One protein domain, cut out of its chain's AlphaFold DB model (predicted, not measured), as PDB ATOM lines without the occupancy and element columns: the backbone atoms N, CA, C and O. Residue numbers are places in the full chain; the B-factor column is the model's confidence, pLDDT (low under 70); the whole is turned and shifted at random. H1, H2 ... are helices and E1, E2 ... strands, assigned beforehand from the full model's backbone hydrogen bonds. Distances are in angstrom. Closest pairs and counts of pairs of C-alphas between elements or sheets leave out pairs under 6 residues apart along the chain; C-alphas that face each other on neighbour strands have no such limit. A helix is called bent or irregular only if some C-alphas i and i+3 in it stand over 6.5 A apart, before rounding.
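This is residues 2 to 57 and 119 to 177 of the 177 residues of the protein "uncharacterized protein LOC108063392" of Drosophila takahashii (UniProt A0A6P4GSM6). A four-stranded sheet with helices H2 and H3 over one face makes a head, and H1 and H4, side by side and running opposite ways, make a long arm. Residues 172 to 177 stick out at the arm's tip. The 115 printed residues hold H1 E1 H2 E2 E3 E4 H3 H4 in chain order, class mixed, helices and strands; the mixed sheet runs E2 E1 E3 E4. The whole is loose, radius of gyration of the C-alphas 17.7 A, spanning 61 by 27 by 24 A.

Edge strand E2, residues 49 to 53, is parallel to E1, residues 21 to 25, with N 51 and O 22 2.8 A apart. E1 is antiparallel to E3, residues 119 to 122 (N 23 and O 121, 2.9 A). E3 forms an antiparallel hairpin with edge strand E4, residues 125 to 130; N 120 and O 128 are 2.9 A apart. H2, residues 28 to 44, is on the sheet at a height of 8.2 A, over E2 and along the strands; the closest C-alphas are Gln 42 and Val 50, 5.7 A. E1, H2 and E2 form a strand-helix-strand unit, two parallel strands with a helix between, its crossover right-handed. H3, residues 139 to 149, is on the same face at 9.9 A, giving two layers, helices on one face. H2 touches H3 with residues 37 to 44 alone, closest C-alphas Leu 41 and Val 139, 6.0 A. H1, residues 2 to 17, touches H4, residues 155 to 176, closest C-alphas Leu 4 and Ile 167, 6.3 A, at 33 degrees, only just shallow, opposite ways. Every O i to N i+4 pair is within hydrogen-bond range in H1, but 7 of 13 in H2, 5 of 7 in H3 and 16 of 18 in H4.

H1 begins at C-alpha 2 (32.516, 55.192, 46.483) and is 21.7 A long; H4, 31.5 A, ends at C-alpha 176 (37.439, 57.455, 64.051). H2, 25.0 A, is irregular, C-alphas 29 and 32 being 8.7 A apart; H4 is only just irregular, C-alphas 161 and 164 being 6.9 A apart.

The C-alphas farthest apart, Gln 134 and Gly 177, are 61.2 A apart. Residues 58 to 118 are not printed; C-alphas 57 and 119 are 10.7 A apart. No link printed whole is long. Mean pLDDT of the printed part is 76.9, with 30 residues under 70, among them 27 to 33.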
ATOM      1  N   GLY A   2      32.108  55.512  47.864       66.19
ATOM      2  CA  GLY A   2      32.516  55.192  46.483       66.19
ATOM      3  C   GLY A   2      33.995  54.836  46.282       66.19
ATOM      4  O   GLY A   2      34.289  53.843  45.635       66.19
ATOM      5  N   LEU A   3      34.927  55.576  46.896       62.22
ATOM      6  CA  LEU A   3      36.367  55.335  46.713       62.22
ATOM      7  C   LEU A   3      36.863  54.030  47.367       62.22
ATOM      8  O   LEU A   3      37.697  53.336  46.799       62.22
ATOM      9  N   LEU A   4      36.309  53.662  48.528       66.12
ATOM     10  CA  LEU A   4      36.613  52.387  49.187       66.12
ATOM     11  C   LEU A   4      36.107  51.204  48.348       66.12
ATOM     12  O   LEU A   4      36.834  50.242  48.130       66.12
ATOM     13  N   LEU A   5      34.870  51.306  47.851       63.53
ATOM     14  CA  LEU A   5      34.264  50.290  46.993       63.53
ATOM     15  C   LEU A   5      35.059  50.127  45.688       63.53
ATOM     16  O   LEU A   5      35.340  49.005  45.285       63.53
ATOM     17  N   ALA A   6      35.470  51.237  45.069       65.75
ATOM     18  CA  ALA A   6      36.281  51.229  43.856       65.75
ATOM     19  C   ALA A   6      37.647  50.554  44.066       65.75
ATOM     20  O   ALA A   6      38.077  49.790  43.207       65.75
ATOM     21  N   LEU A   7      38.306  50.783  45.209       66.62
ATOM     22  CA  LEU A   7      39.574  50.122  45.542       66.62
ATOM     23  C   LEU A   7      39.408  48.614  45.754       66.62
ATOM     24  O   LEU A   7      40.208  47.842  45.235       66.62
ATOM     25  N   ILE A   8      38.367  48.189  46.476       71.62
ATOM     26  CA  ILE A   8      38.088  46.763  46.714       71.62
ATOM     27  C   ILE A   8      37.758  46.057  45.395       71.62
ATOM     28  O   ILE A   8      38.354  45.029  45.086       71.62
ATOM     29  N   LEU A   9      36.855  46.628  44.594       69.31
ATOM     30  CA  LEU A   9      36.496  46.080  43.285       69.31
ATOM     31  C   LEU A   9      37.703  46.040  42.346       69.31
ATOM     32  O   LEU A   9      37.929  45.028  41.692       69.31
ATOM     33  N   GLY A  10      38.510  47.103  42.318       69.50
ATOM     34  CA  GLY A  10      39.739  47.144  41.534       69.50
ATOM     35  C   GLY A  10      40.725  46.048  41.938       69.50
ATOM     36  O   GLY A  10      41.327  45.430  41.065       69.50
ATOM     37  N   LEU A  11      40.858  45.767  43.238       75.38
ATOM     38  CA  LEU A  11      41.743  44.718  43.748       75.38
ATOM     39  C   LEU A  11      41.260  43.317  43.360       75.38
ATOM     40  O   LEU A  11      42.071  42.498  42.942       75.38
ATOM     41  N   ILE A  12      39.951  43.063  43.449       76.31
ATOM     42  CA  ILE A  12      39.345  41.795  43.017       76.31
ATOM     43  C   ILE A  12      39.557  41.600  41.515       76.31
ATOM     44  O   ILE A  12      40.037  40.555  41.090       76.31
ATOM     45  N   VAL A  13      39.266  42.624  40.708       72.81
ATOM     46  CA  VAL A  13      39.454  42.561  39.252       72.81
ATOM     47  C   VAL A  13      40.921  42.327  38.898       72.81
ATOM     48  O   VAL A  13      41.221  41.510  38.033       72.81
ATOM     49  N   TYR A  14      41.846  43.004  39.576       73.75
ATOM     50  CA  TYR A  14      43.272  42.793  39.357       73.75
ATOM     51  C   TYR A  14      43.707  41.378  39.736       73.75
ATOM     52  O   TYR A  14      44.398  40.726  38.956       73.75
ATOM     53  N   ALA A  15      43.290  40.891  40.905       77.31
ATOM     54  CA  ALA A  15      43.632  39.559  41.375       77.31
ATOM     55  C   ALA A  15      43.079  38.465  40.457       77.31
ATOM     56  O   ALA A  15      43.770  37.479  40.240       77.31
ATOM     57  N   GLU A  16      41.881  38.640  39.895       75.06
ATOM     58  CA  GLU A  16      41.242  37.622  39.059       75.06
ATOM     59  C   GLU A  16      41.667  37.661  37.593       75.06
ATOM     60  O   GLU A  16      41.902  36.617  36.991       75.06
ATOM     61  N   PHE A  17      41.796  38.850  37.009       71.19
ATOM     62  CA  PHE A  17      41.943  38.986  35.557       71.19
ATOM     63  C   PHE A  17      43.328  39.440  35.105       71.19
ATOM     64  O   PHE A  17      43.611  39.412  33.910       71.19
ATOM     65  N   ILE A  18      44.185  39.889  36.025       73.56
ATOM     66  CA  ILE A  18      45.479  40.483  35.670       73.56
ATOM     67  C   ILE A  18      46.624  39.748  36.362       73.56
ATOM     68  O   ILE A  18      47.615  39.441  35.717       73.56
ATOM     69  N   HIS A  19      46.520  39.438  37.651       81.44
ATOM     70  CA  HIS A  19      47.626  38.842  38.390       81.44
ATOM     71  C   HIS A  19      47.872  37.380  37.996       81.44
ATOM     72  O   HIS A  19      46.969  36.540  38.092       81.44
ATOM     73  N   LYS A  20      49.120  37.087  37.604       84.25
ATOM     74  CA  LYS A  20      49.584  35.782  37.114       84.25
ATOM     75  C   LYS A  20      48.780  35.292  35.910       84.25
ATOM     76  O   LYS A  20      48.539  34.098  35.763       84.25
ATOM     77  N   VAL A  21      48.346  36.219  35.063       84.19
ATOM     78  CA  VAL A  21      47.599  35.903  33.845       84.19
ATOM     79  C   VAL A  21      48.531  36.053  32.651       84.19
ATOM     80  O   VAL A  21      49.110  37.122  32.437       84.19
ATOM     81  N   ILE A  22      48.669  34.971  31.886       85.38
ATOM     82  CA  ILE A  22      49.293  34.958  30.566       85.38
ATOM     83  C   ILE A  22      48.160  35.019  29.547       85.38
ATOM     84  O   ILE A  22      47.258  34.185  29.578       85.38
ATOM     85  N   PHE A  23      48.192  35.993  28.648       85.00
ATOM     86  CA  PHE A  23      47.219  36.078  27.566       85.00
ATOM     87  C   PHE A  23      47.923  36.059  26.219       85.00
ATOM     88  O   PHE A  23      48.772  36.914  25.949       85.00
ATOM     89  N   ILE A  24      47.530  35.104  25.383       84.62
ATOM     90  CA  ILE A  24      48.054  34.883  24.039       84.62
ATOM     91  C   ILE A  24      47.052  35.440  23.031       84.62
ATOM     92  O   ILE A  24      45.932  34.943  22.894       84.62
ATOM     93  N   SER A  25      47.460  36.491  22.332       79.50
ATOM     94  CA  SER A  25      46.711  37.094  21.238       79.50
ATOM     95  C   SER A  25      47.222  36.560  19.911       79.50
ATOM     96  O   SER A  25      48.416  36.635  19.634       79.50
ATOM     97  N   PHE A  26      46.309  36.081  19.073       76.56
ATOM     98  CA  PHE A  26      46.642  35.493  17.780       76.56
ATOM     99  C   PHE A  26      45.615  35.869  16.694       76.56
ATOM    100  O   PHE A  26      44.463  36.191  17.015       76.56
ATOM    101  N   PRO A  27      46.010  35.849  15.405       69.25
ATOM    102  CA  PRO A  27      45.119  36.169  14.293       69.25
ATOM    103  C   PRO A  27      44.061  35.080  14.058       69.25
ATOM    104  O   PRO A  27      44.280  33.897  14.314       69.25
ATOM    105  N   LEU A  28      42.904  35.477  13.510       67.12
ATOM    106  CA  LEU A  28      41.708  34.626  13.383       67.12
ATOM    107  C   LEU A  28      41.917  33.327  12.583       67.12
ATOM    108  O   LEU A  28      41.162  32.375  12.758       67.12
ATOM    109  N   HIS A  29      42.909  33.298  11.694       63.75
ATOM    110  CA  HIS A  29      43.084  32.228  10.714       63.75
ATOM    111  C   HIS A  29      43.674  30.927  11.292       63.75
ATOM    112  O   HIS A  29      43.507  29.877  10.683       63.75
ATOM    113  N   ASN A  30      44.281  30.971  12.486       63.09
ATOM    114  CA  ASN A  30      45.066  29.857  13.045       63.09
ATOM    115  C   ASN A  30      44.523  29.341  14.396       63.09
ATOM    116  O   ASN A  30      45.252  28.745  15.181       63.09
ATOM    117  N   ALA A  31      43.239  29.563  14.697       64.62
ATOM    118  CA  ALA A  31      42.680  29.335  16.035       64.62
ATOM    119  C   ALA A  31      42.895  27.924  16.615       64.62
ATOM    120  O   ALA A  31      43.176  27.799  17.805       64.62
ATOM    121  N   ASN A  32      42.829  26.886  15.779       68.00
ATOM    122  CA  ASN A  32      42.955  25.497  16.228       68.00
ATOM    123  C   ASN A  32      44.398  25.111  16.608       68.00
ATOM    124  O   ASN A  32      44.595  24.242  17.450       68.00
ATOM    125  N   GLU A  33      45.416  25.743  16.015       67.69
ATOM    126  CA  GLU A  33      46.826  25.445  16.322       67.69
ATOM    127  C   GLU A  33      47.233  25.994  17.698       67.69
ATOM    128  O   GLU A  33      48.077  25.420  18.387       67.69
ATOM    129  N   TYR A  34      46.575  27.068  18.147       71.12
ATOM    130  CA  TYR A  34      46.884  27.725  19.415       71.12
ATOM    131  C   TYR A  34      46.197  27.103  20.633       71.12
ATOM    132  O   TYR A  34      46.632  27.360  21.756       71.12
ATOM    133  N   GLU A  35      45.157  26.289  20.449       72.00
ATOM    134  CA  GLU A  35      44.470  25.604  21.556       72.00
ATOM    135  C   GLU A  35      45.383  24.544  22.201       72.00
ATOM    136  O   GLU A  35      45.529  24.490  23.427       72.00
ATOM    137  N   ASN A  36      46.116  23.790  21.375       81.00
ATOM    138  CA  ASN A  36      47.145  22.860  21.848       81.00
ATOM    139  C   ASN A  36      48.303  23.608  22.526       81.00
ATOM    140  O   ASN A  36      48.720  23.238  23.619       81.00
ATOM    141  N   PHE A  37      48.754  24.715  21.926       82.44
ATOM    142  CA  PHE A  37      49.818  25.562  22.476       82.44
ATOM    143  C   PHE A  37      49.472  26.132  23.856       82.44
ATOM    144  O   PHE A  37      50.303  26.157  24.763       82.44
ATOM    145  N   THR A  38      48.231  26.596  24.031       85.50
ATOM    146  CA  THR A  38      47.782  27.133  25.320       85.50
ATOM    147  C   THR A  38      47.717  26.072  26.393       85.50
ATOM    148  O   THR A  38      48.137  26.329  27.520       85.50
ATOM    149  N   THR A  39      47.200  24.897  26.043       85.62
ATOM    150  CA  THR A  39      47.091  23.771  26.969       85.62
ATOM    151  C   THR A  39      48.476  23.311  27.417       85.62
ATOM    152  O   THR A  39      48.728  23.201  28.613       85.62
ATOM    153  N   GLU A  40      49.411  23.161  26.478       87.38
ATOM    154  CA  GLU A  40      50.789  22.766  26.778       87.38
ATOM    155  C   GLU A  40      51.506  23.799  27.664       87.38
ATOM    156  O   GLU A  40      52.157  23.448  28.652       87.38
ATOM    157  N   LEU A  41      51.334  25.095  27.378       86.88
ATOM    158  CA  LEU A  41      51.899  26.158  28.209       86.88
ATOM    159  C   LEU A  41      51.275  26.180  29.616       86.88
ATOM    160  O   LEU A  41      51.985  26.410  30.597       86.88
ATOM    161  N   GLN A  42      49.970  25.917  29.732       90.19
ATOM    162  CA  GLN A  42      49.259  25.831  31.011       90.19
ATOM    163  C   GLN A  42      49.735  24.644  31.860       90.19
ATOM    164  O   GLN A  42      49.848  24.784  33.080       90.19
ATOM    165  N   GLU A  43      50.037  23.501  31.239       90.00
ATOM    166  CA  GLU A  43      50.599  22.327  31.919       90.00
ATOM    167  C   GLU A  43      52.017  22.589  32.439       90.00
ATOM    168  O   GLU A  43      52.360  22.184  33.551       90.00
ATOM    169  N   ARG A  44      52.839  23.305  31.662       87.81
ATOM    170  CA  ARG A  44      54.213  23.665  32.051       87.81
ATOM    171  C   ARG A  44      54.272  24.755  33.119       87.81
ATOM    172  O   ARG A  44      55.202  24.767  33.922       87.81
ATOM    173  N   LEU A  45      53.296  25.663  33.139       89.00
ATOM    174  CA  LEU A  45      53.237  26.810  34.046       89.00
ATOM    175  C   LEU A  45      51.930  26.815  34.862       89.00
ATOM    176  O   LEU A  45      51.132  27.748  34.742       89.00
ATOM    177  N   PRO A  46      51.716  25.831  35.758       87.38
ATOM    178  CA  PRO A  46      50.461  25.690  36.504       87.38
ATOM    179  C   PRO A  46      50.203  26.843  37.484       87.38
ATOM    180  O   PRO A  46      49.075  27.061  37.919       87.38
ATOM    181  N   GLU A  47      51.242  27.599  37.847       87.44
ATOM    182  CA  GLU A  47      51.119  28.775  38.710       87.44
ATOM    183  C   GLU A  47      50.475  29.983  38.018       87.44
ATOM    184  O   GLU A  47      50.074  30.934  38.695       87.44
ATOM    185  N   PHE A  48      50.406  29.968  36.685       86.31
ATOM    186  CA  PHE A  48      49.843  31.035  35.876       86.31
ATOM    187  C   PHE A  48      48.534  30.574  35.240       86.31
ATOM    188  O   PHE A  48      48.366  29.406  34.904       86.31
ATOM    189  N   ARG A  49      47.602  31.507  35.053       86.06
ATOM    190  CA  ARG A  49      46.385  31.275  34.271       86.06
ATOM    191  C   ARG A  49      46.652  31.674  32.833       86.06
ATOM    192  O   ARG A  49      46.926  32.847  32.573       86.06
ATOM    193  N   VAL A  50      46.581  30.714  31.924       85.56
ATOM    194  CA  VAL A  50      46.803  30.936  30.499       85.56
ATOM    195  C   VAL A  50      45.459  31.073  29.802       85.56
ATOM    196  O   VAL A  50      44.601  30.197  29.871       85.56
ATOM    197  N   TYR A  51      45.284  32.191  29.113       83.19
ATOM    198  CA  TYR A  51      44.144  32.445  28.250       83.19
ATOM    199  C   TYR A  51      44.630  32.721  26.840       83.19
ATOM    200  O   TYR A  51      45.729  33.239  26.625       83.19
ATOM    201  N   SER A  52      43.779  32.432  25.871       79.88
ATOM    202  CA  SER A  52      44.040  32.778  24.488       79.88
ATOM    203  C   SER A  52      42.783  33.316  23.833       79.88
ATOM    204  O   SER A  52      41.655  32.985  24.205       79.88
ATOM    205  N   GLY A  53      42.972  34.235  22.897       72.81
ATOM    206  CA  GLY A  53      41.862  34.780  22.144       72.81
ATOM    207  C   GLY A  53      42.269  35.897  21.207       72.81
ATOM    208  O   GLY A  53      43.388  36.395  21.211       72.81
ATOM    209  N   PHE A  54      41.299  36.339  20.420       65.56
ATOM    210  CA  PHE A  54      41.501  37.338  19.369       65.56
ATOM    211  C   PHE A  54      41.524  38.788  19.892       65.56
ATOM    212  O   PHE A  54      41.762  39.728  19.138       65.56
ATOM    213  N   LEU A  55      41.202  38.999  21.173       59.38
ATOM    214  CA  LEU A  55      41.016  40.316  21.786       59.38
ATOM    215  C   LEU A  55      42.118  40.587  22.812       59.38
ATOM    216  O   LEU A  55      42.049  40.100  23.936       59.38
ATOM    217  N   LYS A  56      43.100  41.419  22.447       62.16
ATOM    218  CA  LYS A  56      44.185  41.838  23.352       62.16
ATOM    219  C   LYS A  56      43.610  42.446  24.656       62.16
ATOM    220  O   LYS A  56      42.836  43.400  24.571       62.16
ATOM    221  N   PRO A  57      43.999  42.011  25.869       54.16
ATOM    222  CA  PRO A  57      43.439  42.503  27.141       54.16
ATOM    223  C   PRO A  57      43.784  43.971  27.455       54.16
ATOM    224  O   PRO A  57      43.064  44.646  28.191       54.16
ATOM    225  N   GLU A 119      50.979  38.088  19.848       81.31
ATOM    226  CA  GLU A 119      51.411  38.798  21.050       81.31
ATOM    227  C   GLU A 119      51.163  37.951  22.291       81.31
ATOM    228  O   GLU A 119      50.064  37.440  22.498       81.31
ATOM    229  N   ILE A 120      52.161  37.864  23.164       84.31
ATOM    230  CA  ILE A 120      52.015  37.242  24.477       84.31
ATOM    231  C   ILE A 120      52.147  38.330  25.524       84.31
ATOM    232  O   ILE A 120      53.126  39.085  25.560       84.31
ATOM    233  N   THR A 121      51.155  38.396  26.402       83.81
ATOM    234  CA  THR A 121      51.135  39.325  27.524       83.81
ATOM    235  C   THR A 121      51.178  38.576  28.848       83.81
ATOM    236  O   THR A 121      50.587  37.511  28.982       83.81
ATOM    237  N   LEU A 122      51.871  39.146  29.828       84.38
ATOM    238  CA  LEU A 122      51.955  38.661  31.203       84.38
ATOM    239  C   LEU A 122      51.575  39.807  32.130       84.38
ATOM    240  O   LEU A 122      52.176  40.874  32.045       84.38
ATOM    241  N   ASP A 123      50.602  39.618  33.014       80.38
ATOM    242  CA  ASP A 123      50.096  40.677  33.899       80.38
ATOM    243  C   ASP A 123      49.672  41.957  33.148       80.38
ATOM    244  O   ASP A 123      49.862  43.083  33.618       80.38
ATOM    245  N   GLY A 124      49.127  41.791  31.938       71.38
ATOM    246  CA  GLY A 124      48.655  42.891  31.094       71.38
ATOM    247  C   GLY A 124      49.750  43.702  30.392       71.38
ATOM    248  O   GLY A 124      49.431  44.724  29.784       71.38
ATOM    249  N   ARG A 125      51.020  43.275  30.437       76.31
ATOM    250  CA  ARG A 125      52.110  43.845  29.623       76.31
ATOM    251  C   ARG A 125      52.572  42.864  28.556       76.31
ATOM    252  O   ARG A 125      52.632  41.666  28.806       76.31
ATOM    253  N   THR A 126      52.955  43.379  27.402       81.25
ATOM    254  CA  THR A 126      53.555  42.597  26.322       81.25
ATOM    255  C   THR A 126      54.937  42.095  26.739       81.25
ATOM    256  O   THR A 126      55.783  42.889  27.149       81.25
ATOM    257  N   ILE A 127      55.153  40.783  26.666       84.25
ATOM    258  CA  ILE A 127      56.457  40.139  26.904       84.25
ATOM    259  C   ILE A 127      57.060  39.568  25.622       84.25
ATOM    260  O   ILE A 127      58.272  39.398  25.548       84.25
ATOM    261  N   TYR A 128      56.224  39.313  24.618       83.56
ATOM    262  CA  TYR A 128      56.640  38.879  23.297       83.56
ATOM    263  C   TYR A 128      55.683  39.460  22.256       83.56
ATOM    264  O   TYR A 128      54.468  39.468  22.469       83.56
ATOM    265  N   LEU A 129      56.236  39.948  21.152       81.69
ATOM    266  CA  LEU A 129      55.498  40.460  20.006       81.69
ATOM    267  C   LEU A 129      56.201  39.960  18.749       81.69
ATOM    268  O   LEU A 129      57.402  40.175  18.601       81.69
ATOM    269  N   SER A 130      55.447  39.322  17.865       77.75
ATOM    270  CA  SER A 130      55.903  38.971  16.531       77.75
ATOM    271  C   SER A 130      54.958  39.573  15.501       77.75
ATOM    272  O   SER A 130      53.748  39.334  15.532       77.75
ATOM    273  N   GLU A 131      55.530  40.355  14.587       68.00
ATOM    274  CA  GLU A 131      54.835  40.899  13.413       68.00
ATOM    275  C   GLU A 131      54.565  39.803  12.367       68.00
ATOM    276  O   GLU A 131      53.760  39.985  11.454       68.00
ATOM    277  N   ASN A 132      55.220  38.643  12.500       66.56
ATOM    278  CA  ASN A 132      55.100  37.532  11.574       66.56
ATOM    279  C   ASN A 132      54.417  36.347  12.268       66.56
ATOM    280  O   ASN A 132      55.021  35.628  13.059       66.56
ATOM    281  N   SER A 133      53.139  36.118  11.955       60.22
ATOM    282  CA  SER A 133      52.294  35.091  12.598       60.22
ATOM    283  C   SER A 133      52.804  33.640  12.514       60.22
ATOM    284  O   SER A 133      52.267  32.771  13.195       60.22
ATOM    285  N   GLN A 134      53.825  33.372  11.695       63.62
ATOM    286  CA  GLN A 134      54.475  32.063  11.560       63.62
ATOM    287  C   GLN A 134      55.668  31.872  12.513       63.62
ATOM    288  O   GLN A 134      56.106  30.744  12.722       63.62
ATOM    289  N   GLU A 135      56.181  32.942  13.121       69.88
ATOM    290  CA  GLU A 135      57.222  32.878  14.152       69.88
ATOM    291  C   GLU A 135      56.571  32.724  15.529       69.88
ATOM    292  O   GLU A 135      56.577  33.632  16.360       69.88
ATOM    293  N   ILE A 136      55.954  31.563  15.750       75.44
ATOM    294  CA  ILE A 136      55.430  31.194  17.065       75.44
ATOM    295  C   ILE A 136      56.625  30.730  17.915       75.44
ATOM    296  O   ILE A 136      57.323  29.790  17.521       75.44
ATOM    297  N   PRO A 137      56.903  31.364  19.067       82.12
ATOM    298  CA  PRO A 137      57.978  30.933  19.952       82.12
ATOM    299  C   PRO A 137      57.667  29.544  20.521       82.12
ATOM    300  O   PRO A 137      56.508  29.216  20.774       82.12
ATOM    301  N   SER A 138      58.696  28.730  20.764       86.38
ATOM    302  CA  SER A 138      58.501  27.414  21.377       86.38
ATOM    303  C   SER A 138      57.981  27.531  22.813       86.38
ATOM    304  O   SER A 138      58.298  28.480  23.535       86.38
ATOM    305  N   VAL A 139      57.200  26.536  23.248       86.19
ATOM    306  CA  VAL A 139      56.670  26.473  24.620       86.19
ATOM    307  C   VAL A 139      57.806  26.439  25.642       86.19
ATOM    308  O   VAL A 139      57.730  27.145  26.643       86.19
ATOM    309  N   ASP A 140      58.886  25.704  25.365       86.81
ATOM    310  CA  ASP A 140      60.058  25.635  26.248       86.81
ATOM    311  C   ASP A 140      60.703  27.015  26.455       86.81
ATOM    312  O   ASP A 140      60.981  27.411  27.584       86.81
ATOM    313  N   TYR A 141      60.854  27.804  25.384       88.44
ATOM    314  CA  TYR A 141      61.382  29.165  25.490       88.44
ATOM    315  C   TYR A 141      60.494  30.057  26.371       88.44
ATOM    316  O   TYR A 141      60.990  30.831  27.192       88.44
ATOM    317  N   LEU A 142      59.171  29.944  26.233       87.12
ATOM    318  CA  LEU A 142      58.231  30.695  27.065       87.12
ATOM    319  C   LEU A 142      58.226  30.223  28.520       87.12
ATOM    320  O   LEU A 142      58.098  31.056  29.420       87.12
ATOM    321  N   ALA A 143      58.377  28.919  28.752       88.19
ATOM    322  CA  ALA A 143      58.459  28.333  30.084       88.19
ATOM    323  C   ALA A 143      59.668  28.858  30.871       88.19
ATOM    324  O   ALA A 143      59.565  29.011  32.085       88.19
ATOM    325  N   ASP A 144      60.755  29.222  30.186       89.56
ATOM    326  CA  ASP A 144      61.921  29.868  30.797       89.56
ATOM    327  C   ASP A 144      61.747  31.394  30.927       89.56
ATOM    328  O   ASP A 144      62.022  31.981  31.980       89.56
ATOM    329  N   LEU A 145      61.231  32.049  29.880       88.31
ATOM    330  CA  LEU A 145      61.076  33.507  29.826       88.31
ATOM    331  C   LEU A 145      60.045  34.031  30.837       88.31
ATOM    332  O   LEU A 145      60.244  35.077  31.463       88.31
ATOM    333  N   ILE A 146      58.909  33.347  30.985       88.75
ATOM    334  CA  ILE A 146      57.785  33.827  31.797       88.75
ATOM    335  C   ILE A 146      58.153  33.922  33.283       88.75
ATOM    336  O   ILE A 146      57.905  34.984  33.863       88.75
ATOM    337  N   PRO A 147      58.765  32.908  33.924       86.88
ATOM    338  CA  PRO A 147      59.237  33.019  35.300       86.88
ATOM    339  C   PRO A 147      60.243  34.153  35.496       86.88
ATOM    340  O   PRO A 147      60.129  34.890  36.477       86.88
ATOM    341  N   GLU A 148      61.178  34.343  34.561       88.44
ATOM    342  CA  GLU A 148      62.148  35.439  34.614       88.44
ATOM    343  C   GLU A 148      61.432  36.794  34.602       88.44
ATOM    344  O   GLU A 148      61.564  37.592  35.539       88.44
ATOM    345  N   LYS A 149      60.571  37.018  33.602       84.56
ATOM    346  CA  LYS A 149      59.775  38.243  33.501       84.56
ATOM    347  C   LYS A 149      58.866  38.415  34.707       84.56
ATOM    348  O   LYS A 149      58.737  39.526  35.217       84.56
ATOM    349  N   SER A 150      58.277  37.346  35.230       83.94
ATOM    350  CA  SER A 150      57.370  37.397  36.377       83.94
ATOM    351  C   SER A 150      58.015  37.911  37.664       83.94
ATOM    352  O   SER A 150      57.274  38.227  38.589       83.94
ATOM    353  N   ARG A 151      59.343  38.025  37.757       83.75
ATOM    354  CA  ARG A 151      60.033  38.592  38.929       83.75
ATOM    355  C   ARG A 151      60.232  40.101  38.836       83.75
ATOM    356  O   ARG A 151      60.538  40.739  39.840       83.75
ATOM    357  N   GLU A 152      60.025  40.688  37.662       83.81
ATOM    358  CA  GLU A 152      60.161  42.126  37.469       83.81
ATOM    359  C   GLU A 152      59.089  42.896  38.263       83.81
ATOM    360  O   GLU A 152      57.907  42.525  38.328       83.81
ATOM    361  N   ILE A 153      59.511  44.002  38.877       75.31
ATOM    362  CA  ILE A 153      58.614  44.912  39.587       75.31
ATOM    363  C   ILE A 153      57.883  45.754  38.543       75.31
ATOM    364  O   ILE A 153      58.501  46.500  37.788       75.31
ATOM    365  N   THR A 154      56.556  45.651  38.511       71.50
ATOM    366  CA  THR A 154      55.722  46.411  37.577       71.50
ATOM    367  C   THR A 154      54.849  47.417  38.310       71.50
ATOM    368  O   THR A 154      54.419  47.197  39.446       71.50
ATOM    369  N   MET A 155      54.554  48.532  37.640       69.75
ATOM    370  CA  MET A 155      53.729  49.601  38.203       69.75
ATOM    371  C   MET A 155      52.351  49.101  38.686       69.75
ATOM    372  O   MET A 155      51.997  49.408  39.828       69.75
ATOM    373  N   PRO A 156      51.614  48.244  37.939       68.44
ATOM    374  CA  PRO A 156      50.371  47.660  38.439       68.44
ATOM    375  C   PRO A 156      50.577  46.875  39.739       68.44
ATOM    376  O   PRO A 156      49.877  47.122  40.716       68.44
ATOM    377  N   ARG A 157      51.591  46.003  39.809       73.69
ATOM    378  CA  ARG A 157      51.872  45.217  41.021       73.69
ATOM    379  C   ARG A 157      52.150  46.102  42.229       73.69
ATOM    380  O   ARG A 157      51.615  45.842  43.299       73.69
ATOM    381  N   THR A 158      52.936  47.166  42.061       77.50
ATOM    382  CA  THR A 158      53.232  48.100  43.161       77.50
ATOM    383  C   THR A 158      51.992  48.855  43.639       77.50
ATOM    384  O   THR A 158      51.761  48.958  44.844       77.50
ATOM    385  N   LEU A 159      51.144  49.312  42.710       70.69
ATOM    386  CA  LEU A 159      49.880  49.968  43.036       70.69
ATOM    387  C   LEU A 159      48.965  49.031  43.830       70.69
ATOM    388  O   LEU A 159      48.495  49.401  44.906       70.69
ATOM    389  N   PHE A 160      48.771  47.799  43.358       74.50
ATOM    390  CA  PHE A 160      47.887  46.838  44.016       74.50
ATOM    391  C   PHE A 160      48.465  46.261  45.315       74.50
ATOM    392  O   PHE A 160      47.702  46.032  46.249       74.50
ATOM    393  N   ALA A 161      49.787  46.129  45.447       79.12
ATOM    394  CA  ALA A 161      50.428  45.760  46.713       79.12
ATOM    395  C   ALA A 161      50.218  46.823  47.808       79.12
ATOM    396  O   ALA A 161      50.123  46.494  48.989       79.12
ATOM    397  N   SER A 162      50.104  48.101  47.424       76.75
ATOM    398  CA  SER A 162      49.845  49.207  48.357       76.75
ATOM    399  C   SER A 162      48.355  49.417  48.686       76.75
ATOM    400  O   SER A 162      48.017  50.041  49.696       76.75
ATOM    401  N   ALA A 163      47.446  48.869  47.873       74.81
ATOM    402  CA  ALA A 163      46.005  49.069  48.010       74.81
ATOM    403  C   ALA A 163      45.407  48.579  49.352       74.81
ATOM    404  O   ALA A 163      44.568  49.302  49.897       74.81
ATOM    405  N   PRO A 164      45.835  47.450  49.960       76.62
ATOM    406  CA  PRO A 164      45.370  47.046  51.289       76.62
ATOM    407  C   PRO A 164      45.626  48.109  52.366       76.62
ATOM    408  O   PRO A 164      44.743  48.396  53.175       76.62
ATOM    409  N   PHE A 165      46.791  48.767  52.339       81.69
ATOM    410  CA  PHE A 165      47.122  49.842  53.280       81.69
ATOM    411  C   PHE A 165      46.212  51.060  53.087       81.69
ATOM    412  O   PHE A 165      45.720  51.630  54.064       81.69
ATOM    413  N   ALA A 166      45.927  51.426  51.833       77.19
ATOM    414  CA  ALA A 166      45.000  52.508  51.510       77.19
ATOM    415  C   ALA A 166      43.564  52.197  51.973       77.19
ATOM    416  O   ALA A 166      42.895  53.068  52.530       77.19
ATOM    417  N   ILE A 167      43.103  50.951  51.807       75.88
ATOM    418  CA  ILE A 167      41.789  50.490  52.283       75.88
ATOM    419  C   ILE A 167      41.705  50.604  53.809       75.88
ATOM    420  O   ILE A 167      40.761  51.207  54.324       75.88
ATOM    421  N   VAL A 168      42.705  50.093  54.536       83.44
ATOM    422  CA  VAL A 168      42.756  50.164  56.006       83.44
ATOM    423  C   VAL A 168      42.763  51.614  56.492       83.44
ATOM    424  O   VAL A 168      42.007  51.964  57.399       83.44
ATOM    425  N   TYR A 169      43.558  52.484  55.865       80.19
ATOM    426  CA  TYR A 169      43.603  53.910  56.194       80.19
ATOM    427  C   TYR A 169      42.237  54.594  56.018       80.19
ATOM    428  O   TYR A 169      41.778  55.321  56.903       80.19
ATOM    429  N   LEU A 170      41.555  54.333  54.902       75.81
ATOM    430  CA  LEU A 170      40.246  54.915  54.604       75.81
ATOM    431  C   LEU A 170      39.136  54.389  55.519       75.81
ATOM    432  O   LEU A 170      38.247  55.157  55.888       75.81
ATOM    433  N   LEU A 171      39.188  53.110  55.907       79.56
ATOM    434  CA  LEU A 171      38.292  52.550  56.921       79.56
ATOM    435  C   LEU A 171      38.526  53.226  58.273       79.56
ATOM    436  O   LEU A 171      37.577  53.720  58.878       79.56
ATOM    437  N   LYS A 172      39.785  53.337  58.710       82.06
ATOM    438  CA  LYS A 172      40.145  53.967  59.987       82.06
ATOM    439  C   LYS A 172      39.671  55.420  60.064       82.06
ATOM    440  O   LYS A 172      39.045  55.802  61.046       82.06
ATOM    441  N   ARG A 173      39.897  56.212  59.010       75.81
ATOM    442  CA  ARG A 173      39.442  57.613  58.930       75.81
ATOM    443  C   ARG A 173      37.921  57.754  59.030       75.81
ATOM    444  O   ARG A 173      37.445  58.784  59.477       75.81
ATOM    445  N   ARG A 174      37.169  56.739  58.602       69.06
ATOM    446  CA  ARG A 174      35.704  56.752  58.603       69.06
ATOM    447  C   ARG A 174      35.083  56.357  59.944       69.06
ATOM    448  O   ARG A 174      33.975  56.782  60.230       69.06
ATOM    449  N   PHE A 175      35.745  55.491  60.708       64.88
ATOM    450  CA  PHE A 175      35.231  55.025  62.001       64.88
ATOM    451  C   PHE A 175      35.743  55.851  63.189       64.88
ATOM    452  O   PHE A 175      35.202  55.722  64.281       64.88
ATOM    453  N   ILE A 176      36.782  56.671  62.989       62.06
ATOM    454  CA  ILE A 176      37.439  57.455  64.051       62.06
ATOM    455  C   ILE A 176      37.276  58.978  63.845       62.06
ATOM    456  O   ILE A 176      37.615  59.746  64.739       62.06
ATOM    457  N   GLY A 177      36.751  59.431  62.700       50.31
ATOM    458  CA  GLY A 177      36.440  60.840  62.422       50.31
ATOM    459  C   GLY A 177      34.962  61.035  62.147       50.31
ATOM    460  O   GLY A 177      34.433  62.073  62.593       50.31
TER     461      GLY A 177